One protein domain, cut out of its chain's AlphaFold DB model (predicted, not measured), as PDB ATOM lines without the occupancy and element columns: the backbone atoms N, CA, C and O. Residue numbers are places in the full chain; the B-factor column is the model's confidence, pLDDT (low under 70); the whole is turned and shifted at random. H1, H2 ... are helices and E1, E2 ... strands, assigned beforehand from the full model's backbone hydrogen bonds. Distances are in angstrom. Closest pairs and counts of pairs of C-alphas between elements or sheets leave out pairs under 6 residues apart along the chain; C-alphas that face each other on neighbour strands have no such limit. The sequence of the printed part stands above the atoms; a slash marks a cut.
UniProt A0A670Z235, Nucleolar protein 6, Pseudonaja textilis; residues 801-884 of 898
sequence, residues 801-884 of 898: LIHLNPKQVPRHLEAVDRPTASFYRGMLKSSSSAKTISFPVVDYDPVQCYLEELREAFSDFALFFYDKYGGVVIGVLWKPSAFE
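What this domain is: This is residues 801 to 884 of the 898 residues of the protein "Nucleolar protein 6" of Pseudonaja textilis (UniProt A0A670Z235). Little here is regular structure: a small sheet with H1 over one face, and a long loop, residues 804 to 845, whose residues 828 to 839 stick out. Of 84 printed residues, 26 are in named elements, E1, H1, E2, E3, class mixed; the sheet, E1-E3-E2, is antiparallel. It is loose, radius of gyration of the C-alphas 17.2 A, spanning 62 by 29 by 15 A.

Where its parts are: Find C-alpha 801 at (147.877, 182.531, 132.882); E1, residues 801 to 803, runs 6.2 A. H1, residues 846 to 858, runs 18.0 A; E2, residues 862 to 865, 10.0 A. E3, residues 873 to 878, runs 16.2 A to (145.760, 192.746, 138.269).

How they stand to each other: E1 and E3 are antiparallel, 156 degrees; N 802 and O 874 are 2.9 A apart. Hairpin E2 and E3 is antiparallel, 152 degrees; N 863 and O 877 are 2.8 A apart. H1 is on the sheet, over E2; their closest C-alphas, Arg 855 and Phe 864, are 7.0 A apart. E1, H1, E2 form a split strand-helix-strand unit, E3 between its same-way strands, with right-handed crossover. In H1 every O i to N i+4 pair is within hydrogen-bond range.

The domain as a whole: The printed part has no cut. The 42-residue link E1 to H1 is long. Residues 829 to 837 have pLDDT under 70.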
ATOM      1  N   LEU A 801     146.833 183.090 133.743       98.00
ATOM      2  CA  LEU A 801     147.877 182.531 132.882       98.00
ATOM      3  C   LEU A 801     147.335 182.341 131.460       98.00
ATOM      4  O   LEU A 801     146.421 181.547 131.235       98.00
ATOM      5  N   ILE A 802     147.910 183.044 130.483       97.81
ATOM      6  CA  ILE A 802     147.556 182.893 129.065       97.81
ATOM      7  C   ILE A 802     148.518 181.885 128.433       97.81
ATOM      8  O   ILE A 802     149.699 182.177 128.239       97.81
ATOM      9  N   HIS A 803     148.017 180.693 128.107       97.50
ATOM     10  CA  HIS A 803     148.803 179.636 127.469       97.50
ATOM     11  C   HIS A 803     148.876 179.826 125.949       97.50
ATOM     12  O   HIS A 803     147.860 179.871 125.257       97.50
ATOM     13  N   LEU A 804     150.096 179.895 125.422       95.94
ATOM     14  CA  LEU A 804     150.377 180.121 124.008       95.94
ATOM     15  C   LEU A 804     150.539 178.799 123.255       95.94
ATOM     16  O   LEU A 804     151.134 177.844 123.753       95.94
ATOM     17  N   ASN A 805     150.084 178.756 122.001       93.38
ATOM     18  CA  ASN A 805     150.332 177.618 121.118       93.38
ATOM     19  C   ASN A 805     151.824 177.572 120.720       93.38
ATOM     20  O   ASN A 805     152.268 178.471 119.997       93.38
ATOM     21  N   PRO A 806     152.597 176.519 121.068       92.81
ATOM     22  CA  PRO A 806     154.028 176.455 120.760       92.81
ATOM     23  C   PRO A 806     154.350 176.609 119.269       92.81
ATOM     24  O   PRO A 806     155.415 177.120 118.918       92.81
ATOM     25  N   LYS A 807     153.422 176.233 118.369       92.69
ATOM     26  CA  LYS A 807     153.583 176.418 116.914       92.69
ATOM     27  C   LYS A 807     153.762 177.882 116.515       92.69
ATOM     28  O   LYS A 807     154.458 178.138 115.533       92.69
ATOM     29  N   GLN A 808     153.209 178.818 117.285       92.62
ATOM     30  CA  GLN A 808     153.312 180.256 117.027       92.62
ATOM     31  C   GLN A 808     154.437 180.957 117.802       92.62
ATOM     32  O   GLN A 808     154.822 182.048 117.415       92.62
ATOM     33  N   VAL A 809     155.047 180.317 118.807       93.81
ATOM     34  CA  VAL A 809     156.216 180.864 119.527       93.81
ATOM     35  C   VAL A 809     157.485 180.658 118.683       93.81
ATOM     36  O   VAL A 809     157.973 179.527 118.624       93.81
ATOM     37  N   PRO A 810     158.070 181.672 118.016       91.38
ATOM     38  CA  PRO A 810     159.134 181.452 117.026       91.38
ATOM     39  C   PRO A 810     160.441 180.941 117.658       91.38
ATOM     40  O   PRO A 810     161.187 180.181 117.035       91.38
ATOM     41  N   ARG A 811     160.672 181.296 118.928       92.12
ATOM     42  CA  ARG A 811     161.854 180.980 119.743       92.12
ATOM     43  C   ARG A 811     161.723 179.721 120.610       92.12
ATOM     44  O   ARG A 811     162.557 179.490 121.471       92.12
ATOM     45  N   HIS A 812     160.723 178.859 120.399       91.06
ATOM     46  CA  HIS A 812     160.417 177.734 121.313       91.06
ATOM     47  C   HIS A 812     161.568 176.734 121.624       91.06
ATOM     48  O   HIS A 812     161.454 175.952 122.564       91.06
ATOM     49  N   LEU A 813     162.667 176.728 120.854       90.50
ATOM     50  CA  LEU A 813     163.862 175.911 121.133       90.50
ATOM     51  C   LEU A 813     164.835 176.557 122.135       90.50
ATOM     52  O   LEU A 813     165.737 175.874 122.613       90.50
ATOM     53  N   GLU A 814     164.655 177.842 122.441       93.38
ATOM     54  CA  GLU A 814     165.434 178.630 123.409       93.38
ATOM     55  C   GLU A 814     164.860 178.514 124.841       93.38
ATOM     56  O   GLU A 814     165.450 179.013 125.806       93.38
ATOM     57  N   ALA A 815     163.715 177.835 124.989       93.56
ATOM     58  CA  ALA A 815     163.027 177.606 126.256       93.56
ATOM     59  C   ALA A 815     163.914 176.865 127.274       93.56
ATOM     60  O   ALA A 815     164.643 175.935 126.918       93.56
ATOM     61  N   VAL A 816     163.793 177.228 128.559       95.19
ATOM     62  CA  VAL A 816     164.482 176.563 129.687       95.19
ATOM     63  C   VAL A 816     164.281 175.047 129.621       95.19
ATOM     64  O   VAL A 816     165.240 174.272 129.593       95.19
ATOM     65  N   ASP A 817     163.027 174.620 129.492       92.69
ATOM     66  CA  ASP A 817     162.637 173.238 129.229       92.69
ATOM     67  C   ASP A 817     162.409 173.022 127.730       92.69
ATOM     68  O   ASP A 817     161.297 172.775 127.265       92.69
ATOM     69  N   ARG A 818     163.502 173.143 126.962       89.62
ATOM     70  CA  ARG A 818     163.542 172.885 125.518       89.62
ATOM     71  C   ARG A 818     162.818 171.571 125.165       89.62
ATOM     72  O   ARG A 818     163.198 170.519 125.690       89.62
ATOM     73  N   PRO A 819     161.824 171.597 124.258       88.12
ATOM     74  CA  PRO A 819     161.010 170.428 123.952       88.12
ATOM     75  C   PRO A 819     161.807 169.356 123.198       88.12
ATOM     76  O   PRO A 819     162.601 169.658 122.305       88.12
ATOM     77  N   THR A 820     161.561 168.085 123.533       84.00
ATOM     78  CA  THR A 820     162.224 166.920 122.915       84.00
ATOM     79  C   THR A 820     161.868 166.761 121.436       84.00
ATOM     80  O   THR A 820     162.707 166.355 120.636       84.00
ATOM     81  N   ALA A 821     160.629 167.092 121.068       84.00
ATOM     82  CA  ALA A 821     160.149 167.097 119.692       84.00
ATOM     83  C   ALA A 821     159.936 168.538 119.210       84.00
ATOM     84  O   ALA A 821     159.374 169.369 119.920       84.00
ATOM     85  N   SER A 822     160.342 168.808 117.971       86.88
ATOM     86  CA  SER A 822     160.145 170.087 117.286       86.88
ATOM     87  C   SER A 822     159.535 169.841 115.916       86.88
ATOM     88  O   SER A 822     159.693 168.776 115.321       86.88
ATOM     89  N   PHE A 823     158.866 170.855 115.389       88.12
ATOM     90  CA  PHE A 823     158.291 170.869 114.047       88.12
ATOM     91  C   PHE A 823     159.116 171.770 113.123       88.12
ATOM     92  O   PHE A 823     159.923 172.591 113.565       88.12
ATOM     93  N   TYR A 824     158.927 171.585 111.819       86.38
ATOM     94  CA  TYR A 824     159.642 172.335 110.795       86.38
ATOM     95  C   TYR A 824     159.156 173.789 110.723       86.38
ATOM     96  O   TYR A 824     157.953 174.039 110.645       86.38
ATOM     97  N   ARG A 825     160.101 174.738 110.728       86.81
ATOM     98  CA  ARG A 825     159.848 176.190 110.667       86.81
ATOM     99  C   ARG A 825     160.444 176.856 109.417       86.81
ATOM    100  O   ARG A 825     160.875 178.003 109.473       86.81
ATOM    101  N   GLY A 826     160.522 176.117 108.309       82.44
ATOM    102  CA  GLY A 826     160.939 176.661 107.014       82.44
ATOM    103  C   GLY A 826     162.421 176.992 106.888       82.44
ATOM    104  O   GLY A 826     162.757 178.013 106.298       82.44
ATOM    105  N   MET A 827     163.299 176.156 107.439       80.81
ATOM    106  CA  MET A 827     164.739 176.415 107.495       80.81
ATOM    107  C   MET A 827     165.523 175.224 106.947       80.81
ATOM    108  O   MET A 827     165.438 174.117 107.479       80.81
ATOM    109  N   LEU A 828     166.301 175.453 105.889       76.62
ATOM    110  CA  LEU A 828     167.132 174.433 105.256       76.62
ATOM    111  C   LEU A 828     168.369 174.117 106.108       76.62
ATOM    112  O   LEU A 828     168.953 174.992 106.747       76.62
ATOM    113  N   LYS A 829     168.827 172.861 106.058       68.62
ATOM    114  CA  LYS A 829     170.100 172.460 106.677       68.62
ATOM    115  C   LYS A 829     171.287 173.061 105.911       68.62
ATOM    116  O   LYS A 829     171.230 173.223 104.688       68.62
ATOM    117  N   SER A 830     172.372 173.355 106.632       57.78
ATOM    118  CA  SER A 830     173.540 174.119 106.153       57.78
ATOM    119  C   SER A 830     174.129 173.645 104.811       57.78
ATOM    120  O   SER A 830     174.491 174.478 103.980       57.78
ATOM    121  N   SER A 831     174.134 172.335 104.538       53.12
ATOM    122  CA  SER A 831     174.658 171.720 103.305       53.12
ATOM    123  C   SER A 831     173.875 172.030 102.015       53.12
ATOM    124  O   SER A 831     174.311 171.650 100.932       53.12
ATOM    125  N   SER A 832     172.737 172.724 102.095       54.19
ATOM    126  CA  SER A 832     171.877 173.023 100.938       54.19
ATOM    127  C   SER A 832     172.388 174.228 100.131       54.19
ATOM    128  O   SER A 832     172.645 175.295 100.705       54.19
ATOM    129  N   SER A 833     172.477 174.111  98.802       51.03
ATOM    130  CA  SER A 833     172.737 175.243  97.901       51.03
ATOM    131  C   SER A 833     171.442 176.004  97.584       51.03
ATOM    132  O   SER A 833     170.478 175.459  97.046       51.03
ATOM    133  N   ALA A 834     171.405 177.287  97.943       54.31
ATOM    134  CA  ALA A 834     170.270 178.170  97.694       54.31
ATOM    135  C   ALA A 834     170.387 178.800  96.294       54.31
ATOM    136  O   ALA A 834     171.402 179.413  95.982       54.31
ATOM    137  N   LYS A 835     169.354 178.657  95.450       54.09
ATOM    138  CA  LYS A 835     169.377 179.116  94.042       54.09
ATOM    139  C   LYS A 835     168.913 180.565  93.820       54.09
ATOM    140  O   LYS A 835     168.949 181.040  92.689       54.09
ATOM    141  N   THR A 836     168.428 181.271  94.846       58.72
ATOM    142  CA  THR A 836     167.875 182.634  94.694       58.72
ATOM    143  C   THR A 836     167.999 183.416  95.998       58.72
ATOM    144  O   THR A 836     167.379 183.045  96.990       58.72
ATOM    145  N   ILE A 837     168.775 184.497  96.033       67.25
ATOM    146  CA  ILE A 837     168.900 185.317  97.247       67.25
ATOM    147  C   ILE A 837     167.622 186.160  97.401       67.25
ATOM    148  O   ILE A 837     167.155 186.788  96.452       67.25
ATOM    149  N   SER A 838     166.994 186.110  98.572       75.44
ATOM    150  CA  SER A 838     165.749 186.820  98.899       75.44
ATOM    151  C   SER A 838     165.702 187.051 100.406       75.44
ATOM    152  O   SER A 838     166.211 186.222 101.164       75.44
ATOM    153  N   PHE A 839     165.102 188.155 100.848       80.25
ATOM    154  CA  PHE A 839     165.027 188.488 102.267       80.25
ATOM    155  C   PHE A 839     164.201 187.440 103.039       80.25
ATOM    156  O   PHE A 839     163.054 187.172 102.655       80.25
ATOM    157  N   PRO A 840     164.753 186.852 104.122       81.38
ATOM    158  CA  PRO A 840     163.987 186.001 105.026       81.38
ATOM    159  C   PRO A 840     162.849 186.772 105.703       81.38
ATOM    160  O   PRO A 840     162.809 188.001 105.685       81.38
ATOM    161  N   VAL A 841     161.930 186.038 106.335       83.62
ATOM    162  CA  VAL A 841     161.079 186.630 107.374       83.62
ATOM    163  C   VAL A 841     162.000 187.004 108.537       83.62
ATOM    164  O   VAL A 841     162.734 186.153 109.034       83.62
ATOM    165  N   VAL A 842     162.003 188.280 108.912       84.50
ATOM    166  CA  VAL A 842     162.959 188.906 109.839       84.50
ATOM    167  C   VAL A 842     162.174 189.665 110.892       84.50
ATOM    168  O   VAL A 842     161.135 190.234 110.568       84.50
ATOM    169  N   ASP A 843     162.665 189.637 112.132       86.94
ATOM    170  CA  ASP A 843     162.080 190.336 113.287       86.94
ATOM    171  C   ASP A 843     160.594 190.015 113.555       86.94
ATOM    172  O   ASP A 843     159.871 190.767 114.200       86.94
ATOM    173  N   TYR A 844     160.113 188.874 113.051       89.81
ATOM    174  CA  TYR A 844     158.726 188.449 113.206       89.81
ATOM    175  C   TYR A 844     158.560 187.602 114.469       89.81
ATOM    176  O   TYR A 844     158.820 186.394 114.453       89.81
ATOM    177  N   ASP A 845     158.107 188.238 115.549       92.06
ATOM    178  CA  ASP A 845     157.635 187.556 116.752       92.06
ATOM    179  C   ASP A 845     156.152 187.873 117.023       92.06
ATOM    180  O   ASP A 845     155.839 188.902 117.625       92.06
ATOM    181  N   PRO A 846     155.213 187.004 116.597       93.38
ATOM    182  CA  PRO A 846     153.789 187.244 116.808       93.38
ATOM    183  C   PRO A 846     153.386 187.194 118.290       93.38
ATOM    184  O   PRO A 846     152.320 187.697 118.634       93.38
ATOM    185  N   VAL A 847     154.210 186.613 119.173       94.50
ATOM    186  CA  VAL A 847     153.952 186.645 120.619       94.50
ATOM    187  C   VAL A 847     154.280 188.020 121.183       94.50
ATOM    188  O   VAL A 847     153.513 188.532 121.994       94.50
ATOM    189  N   GLN A 848     155.378 188.632 120.731       93.62
ATOM    190  CA  GLN A 848     155.730 189.994 121.127       93.62
ATOM    191  C   GLN A 848     154.661 190.994 120.663       93.62
ATOM    192  O   GLN A 848     154.199 191.783 121.480       93.62
ATOM    193  N   CYS A 849     154.195 190.900 119.410       93.69
ATOM    194  CA  CYS A 849     153.101 191.746 118.914       93.69
ATOM    195  C   CYS A 849     151.825 191.590 119.761       93.69
ATOM    196  O   CYS A 849     151.243 192.579 120.191       93.69
ATOM    197  N   TYR A 850     151.427 190.351 120.074       95.75
ATOM    198  CA  TYR A 850     150.258 190.088 120.920       95.75
ATOM    199  C   TYR A 850     150.428 190.618 122.359       95.75
ATOM    200  O   TYR A 850     149.487 191.139 122.955       95.75
ATOM    201  N   LEU A 851     151.635 190.524 122.926       95.31
ATOM    202  CA  LEU A 851     151.958 191.072 124.245       95.31
ATOM    203  C   LEU A 851     151.937 192.611 124.258       95.31
ATOM    204  O   LEU A 851     151.566 193.206 125.271       95.31
ATOM    205  N   GLU A 852     152.324 193.254 123.158       95.00
ATOM    206  CA  GLU A 852     152.232 194.705 122.972       95.00
ATOM    207  C   GLU A 852     150.769 195.154 122.858       95.00
ATOM    208  O   GLU A 852     150.359 196.001 123.647       95.00
ATOM    209  N   GLU A 853     149.953 194.506 122.020       96.25
ATOM    210  CA  GLU A 853     148.501 194.756 121.927       96.25
ATOM    211  C   GLU A 853     147.795 194.608 123.291       96.25
ATOM    212  O   GLU A 853     146.999 195.464 123.687       96.25
ATOM    213  N   LEU A 854     148.126 193.564 124.067       95.88
ATOM    214  CA  LEU A 854     147.608 193.381 125.430       95.88
ATOM    215  C   LEU A 854     148.001 194.530 126.372       95.88
ATOM    216  O   LEU A 854     147.202 194.949 127.212       95.88
ATOM    217  N   ARG A 855     149.224 195.054 126.259       94.94
ATOM    218  CA  ARG A 855     149.694 196.167 127.096       94.94
ATOM    219  C   ARG A 855     149.068 197.491 126.676       94.94
ATOM    220  O   ARG A 855     148.671 198.254 127.554       94.94
ATOM    221  N   GLU A 856     148.934 197.756 125.383       94.50
ATOM    222  CA  GLU A 856     148.253 198.954 124.881       94.50
ATOM    223  C   GLU A 856     146.782 198.990 125.316       94.50
ATOM    224  O   GLU A 856     146.315 200.027 125.781       94.50
ATOM    225  N   ALA A 857     146.075 197.856 125.258       93.75
ATOM    226  CA  ALA A 857     144.656 197.787 125.611       93.75
ATOM    227  C   ALA A 857     144.366 197.681 127.124       93.75
ATOM    228  O   ALA A 857     143.331 198.169 127.576       93.75
ATOM    229  N   PHE A 858     145.234 197.038 127.920       93.31
ATOM    230  CA  PHE A 858     144.906 196.659 129.308       93.31
ATOM    231  C   PHE A 858     145.929 197.087 130.372       93.31
ATOM    232  O   PHE A 858     145.746 196.752 131.546       93.31
ATOM    233  N   SER A 859     146.996 197.821 130.028       91.12
ATOM    234  CA  SER A 859     148.028 198.182 131.020       91.12
ATOM    235  C   SER A 859     147.522 199.048 132.175       91.12
ATOM    236  O   SER A 859     148.134 199.017 133.240       91.12
ATOM    237  N   ASP A 860     146.401 199.761 132.043       89.44
ATOM    238  CA  ASP A 860     145.763 200.483 133.156       89.44
ATOM    239  C   ASP A 860     145.182 199.548 134.230       89.44
ATOM    240  O   ASP A 860     145.175 199.903 135.411       89.44
ATOM    241  N   PHE A 861     144.786 198.332 133.848       90.75
ATOM    242  CA  PHE A 861     144.148 197.349 134.727       90.75
ATOM    243  C   PHE A 861     145.098 196.234 135.177       90.75
ATOM    244  O   PHE A 861     144.976 195.750 136.301       90.75
ATOM    245  N   ALA A 862     146.054 195.835 134.335       94.75
ATOM    246  CA  ALA A 862     146.903 194.668 134.571       94.75
ATOM    247  C   ALA A 862     148.376 194.883 134.185       94.75
ATOM    248  O   ALA A 862     148.745 195.801 133.452       94.75
ATOM    249  N   LEU A 863     149.235 194.001 134.690       94.56
ATOM    250  CA  LEU A 863     150.651 193.885 134.355       94.56
ATOM    251  C   LEU A 863     150.898 192.544 133.653       94.56
ATOM    252  O   LEU A 863     150.431 191.510 134.126       94.56
ATOM    253  N   PHE A 864     151.658 192.563 132.554       95.81
ATOM    254  CA  PHE A 864     151.884 191.403 131.683       95.81
ATOM    255  C   PHE A 864     153.362 190.992 131.647       95.81
ATOM    256  O   PHE A 864     154.233 191.796 131.286       95.81
ATOM    257  N   PHE A 865     153.621 189.728 131.979       95.75
ATOM    258  CA  PHE A 865     154.941 189.143 132.220       95.75
ATOM    259  C   PHE A 865     155.173 187.929 131.309       95.75
ATOM    260  O   PHE A 865     154.296 187.080 131.171       95.75
ATOM    261  N   TYR A 866     156.349 187.829 130.686       96.06
ATOM    262  CA  TYR A 866     156.648 186.830 129.651       96.06
ATOM    263  C   TYR A 866     158.156 186.515 129.591       96.06
ATOM    264  O   TYR A 866     158.966 187.363 129.965       96.06
ATOM    265  N   ASP A 867     158.526 185.312 129.123       95.88
ATOM    266  CA  ASP A 867     159.904 184.939 128.755       95.88
ATOM    267  C   ASP A 867     160.064 185.018 127.235       95.88
ATOM    268  O   ASP A 867     159.655 184.103 126.513       95.88
ATOM    269  N   LYS A 868     160.713 186.082 126.746       93.56
ATOM    270  CA  LYS A 868     160.960 186.271 125.306       93.56
ATOM    271  C   LYS A 868     161.750 185.130 124.651       93.56
ATOM    272  O   LYS A 868     161.658 184.937 123.442       93.56
ATOM    273  N   TYR A 869     162.497 184.335 125.419       94.06
ATOM    274  CA  TYR A 869     163.306 183.231 124.903       94.06
ATOM    275  C   TYR A 869     162.539 181.901 124.906       94.06
ATOM    276  O   TYR A 869     162.927 180.921 125.540       94.06
ATOM    277  N   GLY A 870     161.435 181.861 124.158       92.31
ATOM    278  CA  GLY A 870     160.668 180.636 123.923       92.31
ATOM    279  C   GLY A 870     159.653 180.277 125.008       92.31
ATOM    280  O   GLY A 870     159.221 179.123 125.052       92.31
ATOM    281  N   GLY A 871     159.259 181.228 125.860       93.81
ATOM    282  CA  GLY A 871     158.158 181.053 126.801       93.81
ATOM    283  C   GLY A 871     156.847 180.666 126.107       93.81
ATOM    284  O   GLY A 871     156.579 181.045 124.970       93.81
ATOM    285  N   VAL A 872     156.006 179.899 126.802       95.06
ATOM    286  CA  VAL A 872     154.685 179.453 126.304       95.06
ATOM    287  C   VAL A 872     153.529 179.911 127.201       95.06
ATOM    288  O   VAL A 872     152.401 179.451 127.041       95.06
ATOM    289  N   VAL A 873     153.802 180.804 128.156       96.44
ATOM    290  CA  VAL A 873     152.825 181.363 129.099       96.44
ATOM    291  C   VAL A 873     153.094 182.854 129.273       96.44
ATOM    292  O   VAL A 873     154.237 183.238 129.517       96.44
ATOM    293  N   ILE A 874     152.046 183.676 129.182       97.50
ATOM    294  CA  ILE A 874     152.055 185.068 129.649       97.50
ATOM    295  C   ILE A 874     151.362 185.088 131.016       97.50
ATOM    296  O   ILE A 874     150.206 184.680 131.129       97.50
ATOM    297  N   GLY A 875     152.076 185.530 132.050       97.25
ATOM    298  CA  GLY A 875     151.528 185.743 133.387       97.25
ATOM    299  C   GLY A 875     150.913 187.135 133.503       97.25
ATOM    300  O   GLY A 875     151.537 188.122 133.107       97.25
ATOM    301  N   VAL A 876     149.701 187.216 134.044       97.19
ATOM    302  CA  VAL A 876     148.949 188.463 134.218       97.19
ATOM    303  C   VAL A 876     148.698 188.699 135.704       97.19
ATOM    304  O   VAL A 876     148.299 187.784 136.421       97.19
ATOM    305  N   LEU A 877     148.940 189.926 136.162       95.25
ATOM    306  CA  LEU A 877     148.676 190.364 137.533       95.25
ATOM    307  C   LEU A 877     147.792 191.614 137.502       95.25
ATOM    308  O   LEU A 877     148.167 192.608 136.874       95.25
ATOM    309  N   TRP A 878     146.644 191.590 138.170       94.81
ATOM    310  CA  TRP A 878     145.760 192.746 138.269       94.81
ATOM    311  C   TRP A 878     146.370 193.826 139.166       94.81
ATOM    312  O   TRP A 878     146.949 193.564 140.222       94.81
ATOM    313  N   LYS A 879     146.213 195.086 138.766       92.06
ATOM    314  CA  LYS A 879     146.508 196.229 139.631       92.06
ATOM    315  C   LYS A 879     145.375 196.359 140.658       92.06
ATOM    316  O   LYS A 879     144.223 196.388 140.239       92.06
ATOM    317  N   PRO A 880     145.642 196.528 141.968       89.44
ATOM    318  CA  PRO A 880     144.579 196.699 142.969       89.44
ATOM    319  C   PRO A 880     143.593 197.835 142.638       89.44
ATOM    320  O   PRO A 880     142.386 197.676 142.798       89.44
ATOM    321  N   SER A 881     144.094 198.931 142.058       87.06
ATOM    322  CA  SER A 881     143.297 200.068 141.577       87.06
ATOM    323  C   SER A 881     142.279 199.716 140.481       87.06
ATOM    324  O   SER A 881     141.324 200.461 140.275       87.06
ATOM    325  N   ALA A 882     142.439 198.587 139.779       85.06
ATOM    326  CA  ALA A 882     141.473 198.107 138.793       85.06
ATOM    327  C   ALA A 882     140.123 197.742 139.434       85.06
ATOM    328  O   ALA A 882     139.087 197.915 138.791       85.06
ATOM    329  N   PHE A 883     140.132 197.309 140.701       85.44
ATOM    330  CA  PHE A 883     138.945 196.911 141.465       85.44
ATOM    331  C   PHE A 883     138.363 198.034 142.335       85.44
ATOM    332  O   PHE A 883     137.292 197.872 142.915       85.44
ATOM    333  N   GLU A 884     139.031 199.186 142.429       84.12
ATOM    334  CA  GLU A 884     138.502 200.329 143.174       84.12
ATOM    335  C   GLU A 884     137.292 200.943 142.440       84.12
ATOM    336  O   GLU A 884     137.373 201.223 141.232       84.12
TER     337      GLU A 884